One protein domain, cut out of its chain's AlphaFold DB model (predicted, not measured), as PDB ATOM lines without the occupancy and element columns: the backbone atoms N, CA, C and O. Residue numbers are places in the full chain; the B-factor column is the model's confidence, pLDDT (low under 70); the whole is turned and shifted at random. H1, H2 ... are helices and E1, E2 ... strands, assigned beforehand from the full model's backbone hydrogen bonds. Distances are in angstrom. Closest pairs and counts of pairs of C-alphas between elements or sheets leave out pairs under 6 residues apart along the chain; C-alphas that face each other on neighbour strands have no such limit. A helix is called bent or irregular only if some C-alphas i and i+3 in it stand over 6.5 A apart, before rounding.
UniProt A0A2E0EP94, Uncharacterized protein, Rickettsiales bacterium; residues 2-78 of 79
ATOM      1  N   ARG A   2       1.908  39.337 -19.325       65.69
ATOM      2  CA  ARG A   2       1.823  40.240 -20.503       65.69
ATOM      3  C   ARG A   2       1.710  39.518 -21.859       65.69
ATOM      4  O   ARG A   2       0.833  39.850 -22.640       65.69
ATOM      5  N   LYS A   3       2.537  38.491 -22.092       66.00
ATOM      6  CA  LYS A   3       2.525  37.697 -23.337       66.00
ATOM      7  C   LYS A   3       1.169  37.031 -23.615       66.00
ATOM      8  O   LYS A   3       0.604  37.235 -24.675       66.00
ATOM      9  N   LEU A   4       0.595  36.353 -22.617       66.06
ATOM     10  CA  LEU A   4      -0.705  35.675 -22.739       66.06
ATOM     11  C   LEU A   4      -1.844  36.631 -23.091       66.06
ATOM     12  O   LEU A   4      -2.792  36.240 -23.754       66.06
ATOM     13  N   SER A   5      -1.763  37.885 -22.652       64.88
ATOM     14  CA  SER A   5      -2.792  38.879 -22.961       64.88
ATOM     15  C   SER A   5      -2.593  39.562 -24.305       64.88
ATOM     16  O   SER A   5      -3.588  39.902 -24.929       64.88
ATOM     17  N   ASN A   6      -1.358  39.676 -24.799       68.25
ATOM     18  CA  ASN A   6      -1.127  40.021 -26.206       68.25
ATOM     19  C   ASN A   6      -1.689  38.939 -27.138       68.25
ATOM     20  O   ASN A   6      -2.248  39.255 -28.181       68.25
ATOM     21  N   ASP A   7      -1.601  37.679 -26.709       74.44
ATOM     22  CA  ASP A   7      -2.100  36.527 -27.458       74.44
ATOM     23  C   ASP A   7      -3.607  36.262 -27.208       74.44
ATOM     24  O   ASP A   7      -4.149  35.281 -27.711       74.44
ATOM     25  N   ASN A   8      -4.299  37.115 -26.430       72.50
ATOM     26  CA  ASN A   8      -5.707  36.951 -26.018       72.50
ATOM     27  C   ASN A   8      -6.042  35.567 -25.422       72.50
ATOM     28  O   ASN A   8      -7.176  35.094 -25.508       72.50
ATOM     29  N   VAL A   9      -5.069  34.921 -24.780       80.88
ATOM     30  CA  VAL A   9      -5.232  33.604 -24.164       80.88
ATOM     31  C   VAL A   9      -5.799  33.768 -22.748       80.88
ATOM     32  O   VAL A   9      -5.142  34.385 -21.898       80.88
ATOM     33  N   PRO A  10      -6.994  33.214 -22.456       84.00
ATOM     34  CA  PRO A  10      -7.546  33.213 -21.108       84.00
ATOM     35  C   PRO A  10      -6.657  32.422 -20.150       84.00
ATOM     36  O   PRO A  10      -6.103  31.383 -20.508       84.00
ATOM     37  N   PHE A  11      -6.552  32.882 -18.910       85.56
ATOM     38  CA  PHE A  11      -5.811  32.187 -17.862       85.56
ATOM     39  C   PHE A  11      -6.611  32.122 -16.563       85.56
ATOM     40  O   PHE A  11      -7.470  32.965 -16.297       85.56
ATOM     41  N   SER A  12      -6.297  31.123 -15.741       89.50
ATOM     42  CA  SER A  12      -6.830  31.001 -14.391       89.50
ATOM     43  C   SER A  12      -5.896  31.653 -13.377       89.50
ATOM     44  O   SER A  12      -4.673  31.662 -13.536       89.50
ATOM     45  N   LEU A  13      -6.466  32.224 -12.324       91.00
ATOM     46  CA  LEU A  13      -5.723  32.825 -11.225       91.00
ATOM     47  C   LEU A  13      -6.516  32.718  -9.921       91.00
ATOM     48  O   LEU A  13      -7.746  32.635  -9.932       91.00
ATOM     49  N   SER A  14      -5.828  32.785  -8.785       90.75
ATOM     50  CA  SER A  14      -6.471  32.989  -7.488       90.75
ATOM     51  C   SER A  14      -5.754  34.060  -6.678       90.75
ATOM     52  O   SER A  14      -4.536  34.209  -6.773       90.75
ATOM     53  N   PHE A  15      -6.510  34.836  -5.904       90.31
ATOM     54  CA  PHE A  15      -5.969  35.910  -5.072       90.31
ATOM     55  C   PHE A  15      -6.784  36.113  -3.800       90.31
ATOM     56  O   PHE A  15      -7.974  35.795  -3.738       90.31
ATOM     57  N   TRP A  16      -6.153  36.693  -2.783       87.88
ATOM     58  CA  TRP A  16      -6.845  37.103  -1.568       87.88
ATOM     59  C   TRP A  16      -7.710  38.332  -1.821       87.88
ATOM     60  O   TRP A  16      -7.245  39.371  -2.289       87.88
ATOM     61  N   LYS A  17      -8.991  38.242  -1.468       84.25
ATOM     62  CA  LYS A  17      -9.897  39.383  -1.533       84.25
ATOM     63  C   LYS A  17      -9.804  40.154  -0.224       84.25
ATOM     64  O   LYS A  17     -10.334  39.708   0.788       84.25
ATOM     65  N   TYR A  18      -9.171  41.320  -0.239       78.56
ATOM     66  CA  TYR A  18      -9.146  42.226   0.908       78.56
ATOM     67  C   TYR A  18     -10.107  43.400   0.694       78.56
ATOM     68  O   TYR A  18     -10.123  44.007  -0.377       78.56
ATOM     69  N   SER A  19     -10.932  43.705   1.699       74.31
ATOM     70  CA  SER A  19     -11.729  44.930   1.742       74.31
ATOM     71  C   SER A  19     -11.157  45.855   2.806       74.31
ATOM     72  O   SER A  19     -11.308  45.598   3.998       74.31
ATOM     73  N   GLU A  20     -10.537  46.951   2.373       70.88
ATOM     74  CA  GLU A  20      -9.994  47.970   3.278       70.88
ATOM     75  C   GLU A  20     -11.107  48.651   4.091       70.88
ATOM     76  O   GLU A  20     -10.961  48.860   5.292       70.88
ATOM     77  N   LYS A  21     -12.269  48.892   3.464       76.31
ATOM     78  CA  LYS A  21     -13.447  49.496   4.108       76.31
ATOM     79  C   LYS A  21     -14.002  48.637   5.248       76.31
ATOM     80  O   LYS A  21     -14.427  49.172   6.263       76.31
ATOM     81  N   GLU A  22     -14.003  47.317   5.076       75.75
ATOM     82  CA  GLU A  22     -14.499  46.377   6.091       75.75
ATOM     83  C   GLU A  22     -13.377  45.840   6.998       75.75
ATOM     84  O   GLU A  22     -13.665  45.075   7.915       75.75
ATOM     85  N   LYS A  23     -12.110  46.211   6.742       75.06
ATOM     86  CA  LYS A  23     -10.898  45.667   7.388       75.06
ATOM     87  C   LYS A  23     -10.904  44.134   7.487       75.06
ATOM     88  O   LYS A  23     -10.466  43.559   8.480       75.06
ATOM     89  N   ARG A  24     -11.440  43.457   6.466       75.56
ATOM     90  CA  ARG A  24     -11.619  41.997   6.449       75.56
ATOM     91  C   ARG A  24     -11.186  41.399   5.121       75.56
ATOM     92  O   ARG A  24     -11.450  41.951   4.047       75.56
ATOM     93  N   SER A  25     -10.554  40.233   5.202       74.81
ATOM     94  CA  SER A  25     -10.354  39.360   4.053       74.81
ATOM     95  C   SER A  25     -11.646  38.578   3.801       74.81
ATOM     96  O   SER A  25     -12.204  37.941   4.689       74.81
ATOM     97  N   LYS A  26     -12.156  38.635   2.571       79.56
ATOM     98  CA  LYS A  26     -13.322  37.860   2.114       79.56
ATOM     99  C   LYS A  26     -12.898  36.494   1.554       79.56
ATOM    100  O   LYS A  26     -13.569  35.961   0.678       79.56
ATOM    101  N   GLY A  27     -11.771  35.962   2.032       86.38
ATOM    102  CA  GLY A  27     -11.197  34.695   1.585       86.38
ATOM    103  C   GLY A  27     -10.467  34.762   0.241       86.38
ATOM    104  O   GLY A  27     -10.097  35.836  -0.250       86.38
ATOM    105  N   ILE A  28     -10.241  33.578  -0.326       87.44
ATOM    106  CA  ILE A  28      -9.600  33.386  -1.628       87.44
ATOM    107  C   ILE A  28     -10.665  33.513  -2.708       87.44
ATOM    108  O   ILE A  28     -11.712  32.871  -2.649       87.44
ATOM    109  N   ARG A  29     -10.386  34.330  -3.719       88.56
ATOM    110  CA  ARG A  29     -11.170  34.372  -4.944       88.56
ATOM    111  C   ARG A  29     -10.426  33.626  -6.036       88.56
ATOM    112  O   ARG A  29      -9.313  34.007  -6.384       88.56
ATOM    113  N   GLN A  30     -11.076  32.620  -6.603       89.50
ATOM    114  CA  GLN A  30     -10.611  31.918  -7.791       89.50
ATOM    115  C   GLN A  30     -11.315  32.477  -9.029       89.50
ATOM    116  O   GLN A  30     -12.516  32.747  -9.004       89.50
ATOM    117  N   VAL A  31     -10.555  32.678 -10.101       89.25
ATOM    118  CA  VAL A  31     -11.042  33.102 -11.411       89.25
ATOM    119  C   VAL A  31     -10.501  32.113 -12.430       89.25
ATOM    120  O   VAL A  31      -9.290  31.977 -12.576       89.25
ATOM    121  N   ASN A  32     -11.389  31.405 -13.124       87.88
ATOM    122  CA  ASN A  32     -10.989  30.345 -14.054       87.88
ATOM    123  C   ASN A  32     -10.684  30.877 -15.461       87.88
ATOM    124  O   ASN A  32      -9.842  30.316 -16.152       87.88
ATOM    125  N   MET A  33     -11.354  31.959 -15.871       87.69
ATOM    126  CA  MET A  33     -11.193  32.570 -17.190       87.69
ATOM    127  C   MET A  33     -11.022  34.082 -17.048       87.69
ATOM    128  O   MET A  33     -11.995  34.838 -16.998       87.69
ATOM    129  N   ALA A  34      -9.768  34.516 -16.958       87.56
ATOM    130  CA  ALA A  34      -9.376  35.917 -16.930       87.56
ATOM    131  C   ALA A  34      -8.587  36.293 -18.190       87.56
ATOM    132  O   ALA A  34      -7.752  35.525 -18.663       87.56
ATOM    133  N   LEU A  35      -8.807  37.508 -18.687       86.50
ATOM    134  CA  LEU A  35      -7.958  38.170 -19.681       86.50
ATOM    135  C   LEU A  35      -7.365  39.430 -19.050       86.50
ATOM    136  O   LEU A  35      -8.117  40.203 -18.452       86.50
ATOM    137  N   LEU A  36      -6.049  39.676 -19.152       83.06
ATOM    138  CA  LEU A  36      -5.520  40.953 -18.657       83.06
ATOM    139  C   LEU A  36      -6.019  42.052 -19.564       83.06
ATOM    140  O   LEU A  36      -5.971  41.959 -20.789       83.06
ATOM    141  N   ARG A  37      -6.428  43.136 -18.925       76.06
ATOM    142  CA  ARG A  37      -6.583  44.398 -19.612       76.06
ATOM    143  C   ARG A  37      -5.233  45.115 -19.544       76.06
ATOM    144  O   ARG A  37      -4.614  45.096 -18.476       76.06
ATOM    145  N   PRO A  38      -4.774  45.778 -20.617       63.28
ATOM    146  CA  PRO A  38      -3.712  46.767 -20.481       63.28
ATOM    147  C   PRO A  38      -4.120  47.764 -19.384       63.28
ATOM    148  O   PRO A  38      -5.177  48.393 -19.453       63.28
ATOM    149  N   GLY A  39      -3.347  47.788 -18.296       59.25
ATOM    150  CA  GLY A  39      -3.634  48.604 -17.119       59.25
ATOM    151  C   GLY A  39      -3.621  50.096 -17.449       59.25
ATOM    152  O   GLY A  39      -3.018  50.523 -18.432       59.25
ATOM    153  N   LEU A  40      -4.302  50.886 -16.613       51.41
ATOM    154  CA  LEU A  40      -4.216  52.349 -16.636       51.41
ATOM    155  C   LEU A  40      -2.743  52.783 -16.609       51.41
ATOM    156  O   LEU A  40      -1.962  52.190 -15.869       51.41
ATOM    157  N   SER A  41      -2.414  53.799 -17.418       47.12
ATOM    158  CA  SER A  41      -1.067  54.358 -17.607       47.12
ATOM    159  C   SER A  41      -0.222  54.337 -16.328       47.12
ATOM    160  O   SER A  41      -0.701  54.708 -15.251       47.12
ATOM    161  N   THR A  42       1.052  53.969 -16.480       52.50
ATOM    162  CA  THR A  42       2.111  54.031 -15.457       52.50
ATOM    163  C   THR A  42       2.205  55.395 -14.760       52.50
ATOM    164  O   THR A  42       2.726  55.480 -13.656       52.50
ATOM    165  N   ASP A  43       1.615  56.444 -15.338       51.72
ATOM    166  CA  ASP A  43       1.543  57.806 -14.795       51.72
ATOM    167  C   ASP A  43       0.785  57.978 -13.466       51.72
ATOM    168  O   ASP A  43       0.903  59.025 -12.831       51.72
ATOM    169  N   LYS A  44      -0.022  57.010 -13.008       50.72
ATOM    170  CA  LYS A  44      -0.889  57.201 -11.820       50.72
ATOM    171  C   LYS A  44      -0.318  56.637 -10.505       50.72
ATOM    172  O   LYS A  44      -1.009  55.902  -9.804       50.72
ATOM    173  N   GLY A  45       0.904  57.034 -10.139       54.09
ATOM    174  CA  GLY A  45       1.483  56.900  -8.785       54.09
ATOM    175  C   GLY A  45       1.772  55.473  -8.277       54.09
ATOM    176  O   GLY A  45       1.436  54.489  -8.910       54.09
ATOM    177  N   ILE A  46       2.353  55.343  -7.077       53.06
ATOM    178  CA  ILE A  46       2.904  54.080  -6.509       53.06
ATOM    179  C   ILE A  46       1.904  52.898  -6.501       53.06
ATOM    180  O   ILE A  46       2.291  51.736  -6.603       53.06
ATOM    181  N   LYS A  47       0.594  53.166  -6.399       54.19
ATOM    182  CA  LYS A  47      -0.445  52.118  -6.387       54.19
ATOM    183  C   LYS A  47      -0.760  51.543  -7.778       54.19
ATOM    184  O   LYS A  47      -1.378  50.480  -7.837       54.19
ATOM    185  N   SER A  48      -0.376  52.212  -8.871       57.59
ATOM    186  CA  SER A  48      -0.645  51.749 -10.242       57.59
ATOM    187  C   SER A  48       0.227  50.557 -10.639       57.59
ATOM    188  O   SER A  48      -0.245  49.685 -11.361       57.59
ATOM    189  N   GLU A  49       1.449  50.458 -10.109       64.38
ATOM    190  CA  GLU A  49       2.378  49.367 -10.435       64.38
ATOM    191  C   GLU A  49       1.910  48.010  -9.901       64.38
ATOM    192  O   GLU A  49       2.167  46.966 -10.499       64.38
ATOM    193  N   SER A  50       1.192  48.023  -8.776       75.19
ATOM    194  CA  SER A  50       0.730  46.810  -8.099       75.19
ATOM    195  C   SER A  50      -0.707  46.420  -8.443       75.19
ATOM    196  O   SER A  50      -1.130  45.329  -8.067       75.19
ATOM    197  N   LEU A  51      -1.488  47.276  -9.112       81.12
ATOM    198  CA  LEU A  51      -2.894  47.003  -9.417       81.12
ATOM    199  C   LEU A  51      -3.046  46.440 -10.834       81.12
ATOM    200  O   LEU A  51      -2.832  47.128 -11.828       81.12
ATOM    201  N   ILE A  52      -3.493  45.194 -10.932       82.69
ATOM    202  CA  ILE A  52      -3.674  44.492 -12.200       82.69
ATOM    203  C   ILE A  52      -5.150  44.503 -12.591       82.69
ATOM    204  O   ILE A  52      -6.008  44.012 -11.854       82.69
ATOM    205  N   GLY A  53      -5.445  45.062 -13.766       85.75
ATOM    206  CA  GLY A  53      -6.769  45.020 -14.382       85.75
ATOM    207  C   GLY A  53      -6.969  43.751 -15.208       85.75
ATOM    208  O   GLY A  53      -6.109  43.371 -16.000       85.75
ATOM    209  N   PHE A  54      -8.122  43.112 -15.058       86.25
ATOM    210  CA  PHE A  54      -8.513  41.943 -15.839       86.25
ATOM    211  C   PHE A  54     -10.002  41.969 -16.179       86.25
ATOM    212  O   PHE A  54     -10.786  42.714 -15.591       86.25
ATOM    213  N   VAL A  55     -10.391  41.151 -17.146       88.50
ATOM    214  CA  VAL A  55     -11.777  40.901 -17.531       88.50
ATOM    215  C   VAL A  55     -12.092  39.444 -17.225       88.50
ATOM    216  O   VAL A  55     -11.334  38.554 -17.604       88.50
ATOM    217  N   GLU A  56     -13.186  39.211 -16.504       88.75
ATOM    218  CA  GLU A  56     -13.692  37.874 -16.179       88.75
ATOM    219  C   GLU A  56     -14.705  37.442 -17.246       88.75
ATOM    220  O   GLU A  56     -15.679  38.155 -17.497       88.75
ATOM    221  N   LEU A  57     -14.463  36.295 -17.882       84.94
ATOM    222  CA  LEU A  57     -15.343  35.715 -18.901       84.94
ATOM    223  C   LEU A  57     -16.320  34.697 -18.284       84.94
ATOM    224  O   LEU A  57     -15.963  34.047 -17.298       84.94
ATOM    225  N   PRO A  58     -17.532  34.526 -18.855       82.50
ATOM    226  CA  PRO A  58     -18.069  35.195 -20.054       82.50
ATOM    227  C   PRO A  58     -18.666  36.586 -19.783       82.50
ATOM    228  O   PRO A  58     -18.961  37.321 -20.720       82.50
ATOM    229  N   ASP A  59     -18.817  36.962 -18.512       82.69
ATOM    230  CA  ASP A  59     -19.510  38.176 -18.065       82.69
ATOM    231  C   ASP A  59     -18.924  39.493 -18.603       82.69
ATOM    232  O   ASP A  59     -19.549  40.544 -18.463       82.69
ATOM    233  N   ASN A  60     -17.707  39.467 -19.157       82.62
ATOM    234  CA  ASN A  60     -16.957  40.627 -19.640       82.62
ATOM    235  C   ASN A  60     -16.846  41.761 -18.605       82.62
ATOM    236  O   ASN A  60     -16.650  42.934 -18.937       82.62
ATOM    237  N   LYS A  61     -16.932  41.413 -17.315       82.94
ATOM    238  CA  LYS A  61     -16.888  42.385 -16.223       82.94
ATOM    239  C   LYS A  61     -15.438  42.781 -15.953       82.94
ATOM    240  O   LYS A  61     -14.639  41.910 -15.592       82.94
ATOM    241  N   PRO A  62     -15.083  44.074 -16.074       85.75
ATOM    242  CA  PRO A  62     -13.767  44.543 -15.679       85.75
ATOM    243  C   PRO A  62     -13.615  44.451 -14.166       85.75
ATOM    244  O   PRO A  62     -14.512  44.812 -13.398       85.75
ATOM    245  N   ARG A  63     -12.463  43.958 -13.733       87.12
ATOM    246  CA  ARG A  63     -12.097  43.799 -12.333       87.12
ATOM    247  C   ARG A  63     -10.629  44.122 -12.135       87.12
ATOM    248  O   ARG A  63      -9.850  44.175 -13.081       87.12
ATOM    249  N   TRP A  64     -10.267  44.320 -10.876       86.06
ATOM    250  CA  TRP A  64      -8.897  44.593 -10.475       86.06
ATOM    251  C   TRP A  64      -8.523  43.751  -9.266       86.06
ATOM    252  O   TRP A  64      -9.379  43.423  -8.438       86.06
ATOM    253  N   PHE A  65      -7.243  43.423  -9.166       84.19
ATOM    254  CA  PHE A  65      -6.648  42.837  -7.973       84.19
ATOM    255  C   PHE A  65      -5.238  43.393  -7.768       84.19
ATOM    256  O   PHE A  65      -4.616  43.892  -8.704       84.19
ATOM    257  N   TYR A  66      -4.743  43.314  -6.537       84.75
ATOM    258  CA  TYR A  66      -3.366  43.680  -6.223       84.75
ATOM    259  C   TYR A  66      -2.444  42.489  -6.469       84.75
ATOM    260  O   TYR A  66      -2.698  41.407  -5.943       84.75
ATOM    261  N   LEU A  67      -1.365  42.691  -7.225       83.12
ATOM    262  CA  LEU A  67      -0.379  41.662  -7.548       83.12
ATOM    263  C   LEU A  67       0.207  40.977  -6.296       83.12
ATOM    264  O   LEU A  67       0.270  39.752  -6.311       83.12
ATOM    265  N   PRO A  68       0.514  41.685  -5.186       85.00
ATOM    266  CA  PRO A  68       0.956  41.039  -3.943       85.00
ATOM    267  C   PRO A  68      -0.070  40.100  -3.291       85.00
ATOM    268  O   PRO A  68       0.274  39.350  -2.389       85.00
ATOM    269  N   LEU A  69      -1.342  40.156  -3.699       86.69
ATOM    270  CA  LEU A  69      -2.392  39.269  -3.194       86.69
ATOM    271  C   LEU A  69      -2.586  38.030  -4.077       86.69
ATOM    272  O   LEU A  69      -3.448  37.205  -3.762       86.69
ATOM    273  N   LEU A  70      -1.839  37.916  -5.180       88.31
ATOM    274  CA  LEU A  70      -1.858  36.754  -6.058       88.31
ATOM    275  C   LEU A  70      -1.356  35.524  -5.296       88.31
ATOM    276  O   LEU A  70      -0.365  35.585  -4.584       88.31
ATOM    277  N   ARG A  71      -2.068  34.413  -5.452       89.12
ATOM    278  CA  ARG A  71      -1.749  33.120  -4.837       89.12
ATOM    279  C   ARG A  71      -1.374  32.103  -5.891       89.12
ATOM    280  O   ARG A  71      -0.352  31.444  -5.778       89.12
ATOM    281  N   THR A  72      -2.197  31.984  -6.929       88.62
ATOM    282  CA  THR A  72      -1.922  31.066  -8.033       88.62
ATOM    283  C   THR A  72      -2.132  31.730  -9.381       88.62
ATOM    284  O   THR A  72      -3.000  32.590  -9.542       88.62
ATOM    285  N   PHE A  73      -1.348  31.299 -10.361       86.94
ATOM    286  CA  PHE A  73      -1.467  31.679 -11.760       86.94
ATOM    287  C   PHE A  73      -1.327  30.425 -12.624       86.94
ATOM    288  O   PHE A  73      -0.312  29.746 -12.549       86.94
ATOM    289  N   GLN A  74      -2.347  30.092 -13.418       84.62
ATOM    290  CA  GLN A  74      -2.423  28.835 -14.177       84.62
ATOM    291  C   GLN A  74      -2.091  27.589 -13.339       84.62
ATOM    292  O   GLN A  74      -1.306  26.740 -13.746       84.62
ATOM    293  N   ASN A  75      -2.680  27.490 -12.144       80.19
ATOM    294  CA  ASN A  75      -2.441  26.405 -11.175       80.19
ATOM    295  C   ASN A  75      -1.002  26.307 -10.635       80.19
ATOM    296  O   ASN A  75      -0.699  25.377  -9.896       80.19
ATOM    297  N   ILE A  76      -0.136  27.272 -10.948       84.19
ATOM    298  CA  ILE A  76       1.196  27.399 -10.358       84.19
ATOM    299  C   ILE A  76       1.078  28.320  -9.148       84.19
ATOM    300  O   ILE A  76       0.511  29.411  -9.254       84.19
ATOM    301  N   GLU A  77       1.582  27.880  -7.997       83.94
ATOM    302  CA  GLU A  77       1.630  28.701  -6.790       83.94
ATOM    303  C   GLU A  77       2.710  29.776  -6.934       83.94
ATOM    304  O   GLU A  77       3.851  29.497  -7.297       83.94
ATOM    305  N   VAL A  78       2.314  31.025  -6.705       76.75
ATOM    306  CA  VAL A  78       3.194  32.192  -6.725       76.75
ATOM    307  C   VAL A  78       3.444  32.523  -5.257       76.75
ATOM    308  O   VAL A  78       2.674  33.268  -4.655       76.75
TER     309      VAL A  78
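Overview. This is residues 2 to 78 of the 79 residues of an uncharacterized protein of Rickettsiales bacterium (UniProt A0A2E0EP94). Picture one strongly twisted sheet of five strands folded back on itself, so that a leaf of E4 and E3 faces a leaf of E1 and E5 across the bent strand E2, in a loose half-open wrap. The tip between E1 and E2, residues 19 to 24, sticks out; the short helix H1 only grazes the sheet, and residues 37 to 50 form a long loop with no named element. The 77 printed residues hold one named helix and five named strands, in the order H1 E1 E2 E3 E4 E5 along the chain. The sheet runs E4 E3 E2 E1 E5, antiparallel throughout, and the class is mostly strand. The whole is compact, with a radius of gyration of the C-alphas of 12.6 A and spans of 37 by 31 by 25 A.

Along the chain. Find C-alpha 2 at (1.823, 40.240, -20.503), where H1 begins; this helix, residues 2 to 6, covers 6.4 A. Go on to C-alpha 11 at (-5.811, 32.187, -17.862), where E1 begins; it holds residues 11 to 19, runs 24.1 A and bends by 50 degrees at residue 16. From C-alpha 24 look along E2, residues 24 to 36, the longest strand by residues; it measures 25.9 A from end to end and bends by 96 degrees at residue 33. After the loop come E3, residues 51 to 56, with 15.7 A, and E4, residues 61 to 66, with 16.9 A. The last strand is E5, residues 70 to 73, 7.6 A long, and it ends at C-alpha 73 at (-1.467, 31.679, -11.760).

Arrangement. Begin with E2, whose pairing is staggered: it pairs with E1 over its residues 24 to 34 and with E3 over its residues 34 to 36. E1 and E2 form a hairpin, antiparallel at 153 degrees; look for N 13 and O 31, 2.8 A apart, within hydrogen-bond range. E2 and E3 are also an antiparallel hairpin, with N 55 and O 35 at 2.8 A. E3 and E4 make the third hairpin, at 148 degrees, with N 54 and O 63 at 2.8 A. In chain order, E1 E2 E3 E4 are a meander, each strand the antiparallel neighbour of the one before. On the other side of E1 from E2 you find E5, antiparallel to E1 at 170 degrees, with N 14 and O 72 at 2.9 A. This is a folded sheet, one sheet bent back into two leaves: E4 and E3 face E1 and E5, with E2 as the hinge. Between the leaves, the closest C-alphas of E1 and E4 are those of Phe 15 and Phe 65, 7.5 A apart. E1 and E3 are apart, as are E3 and E5, while the edge strands E4 and E5 meet only through their link. H1 is on the sheet but only grazes it with residues 2 to 6; its closest C-alpha pair with E2 is Ser 5 and Leu 36, at 5.5 A. In H1 every O i to N i+4 pair is within hydrogen-bond range.

Size, cuts and confidence. Look for the two C-alphas farthest apart, those of Asp 7 and Glu 22, at 37.1 A. The printed part, residues 2 to 78, has no cut. The link from E2 to E3 is long, with 14 residues; the other links are tight. Past E5, residues 76 to 77 pair antiparallel with residues 72 to 73. The mean pLDDT of the printed part is 77.9, and you will find values under 70 at residues 2 to 6 and 38 to 49.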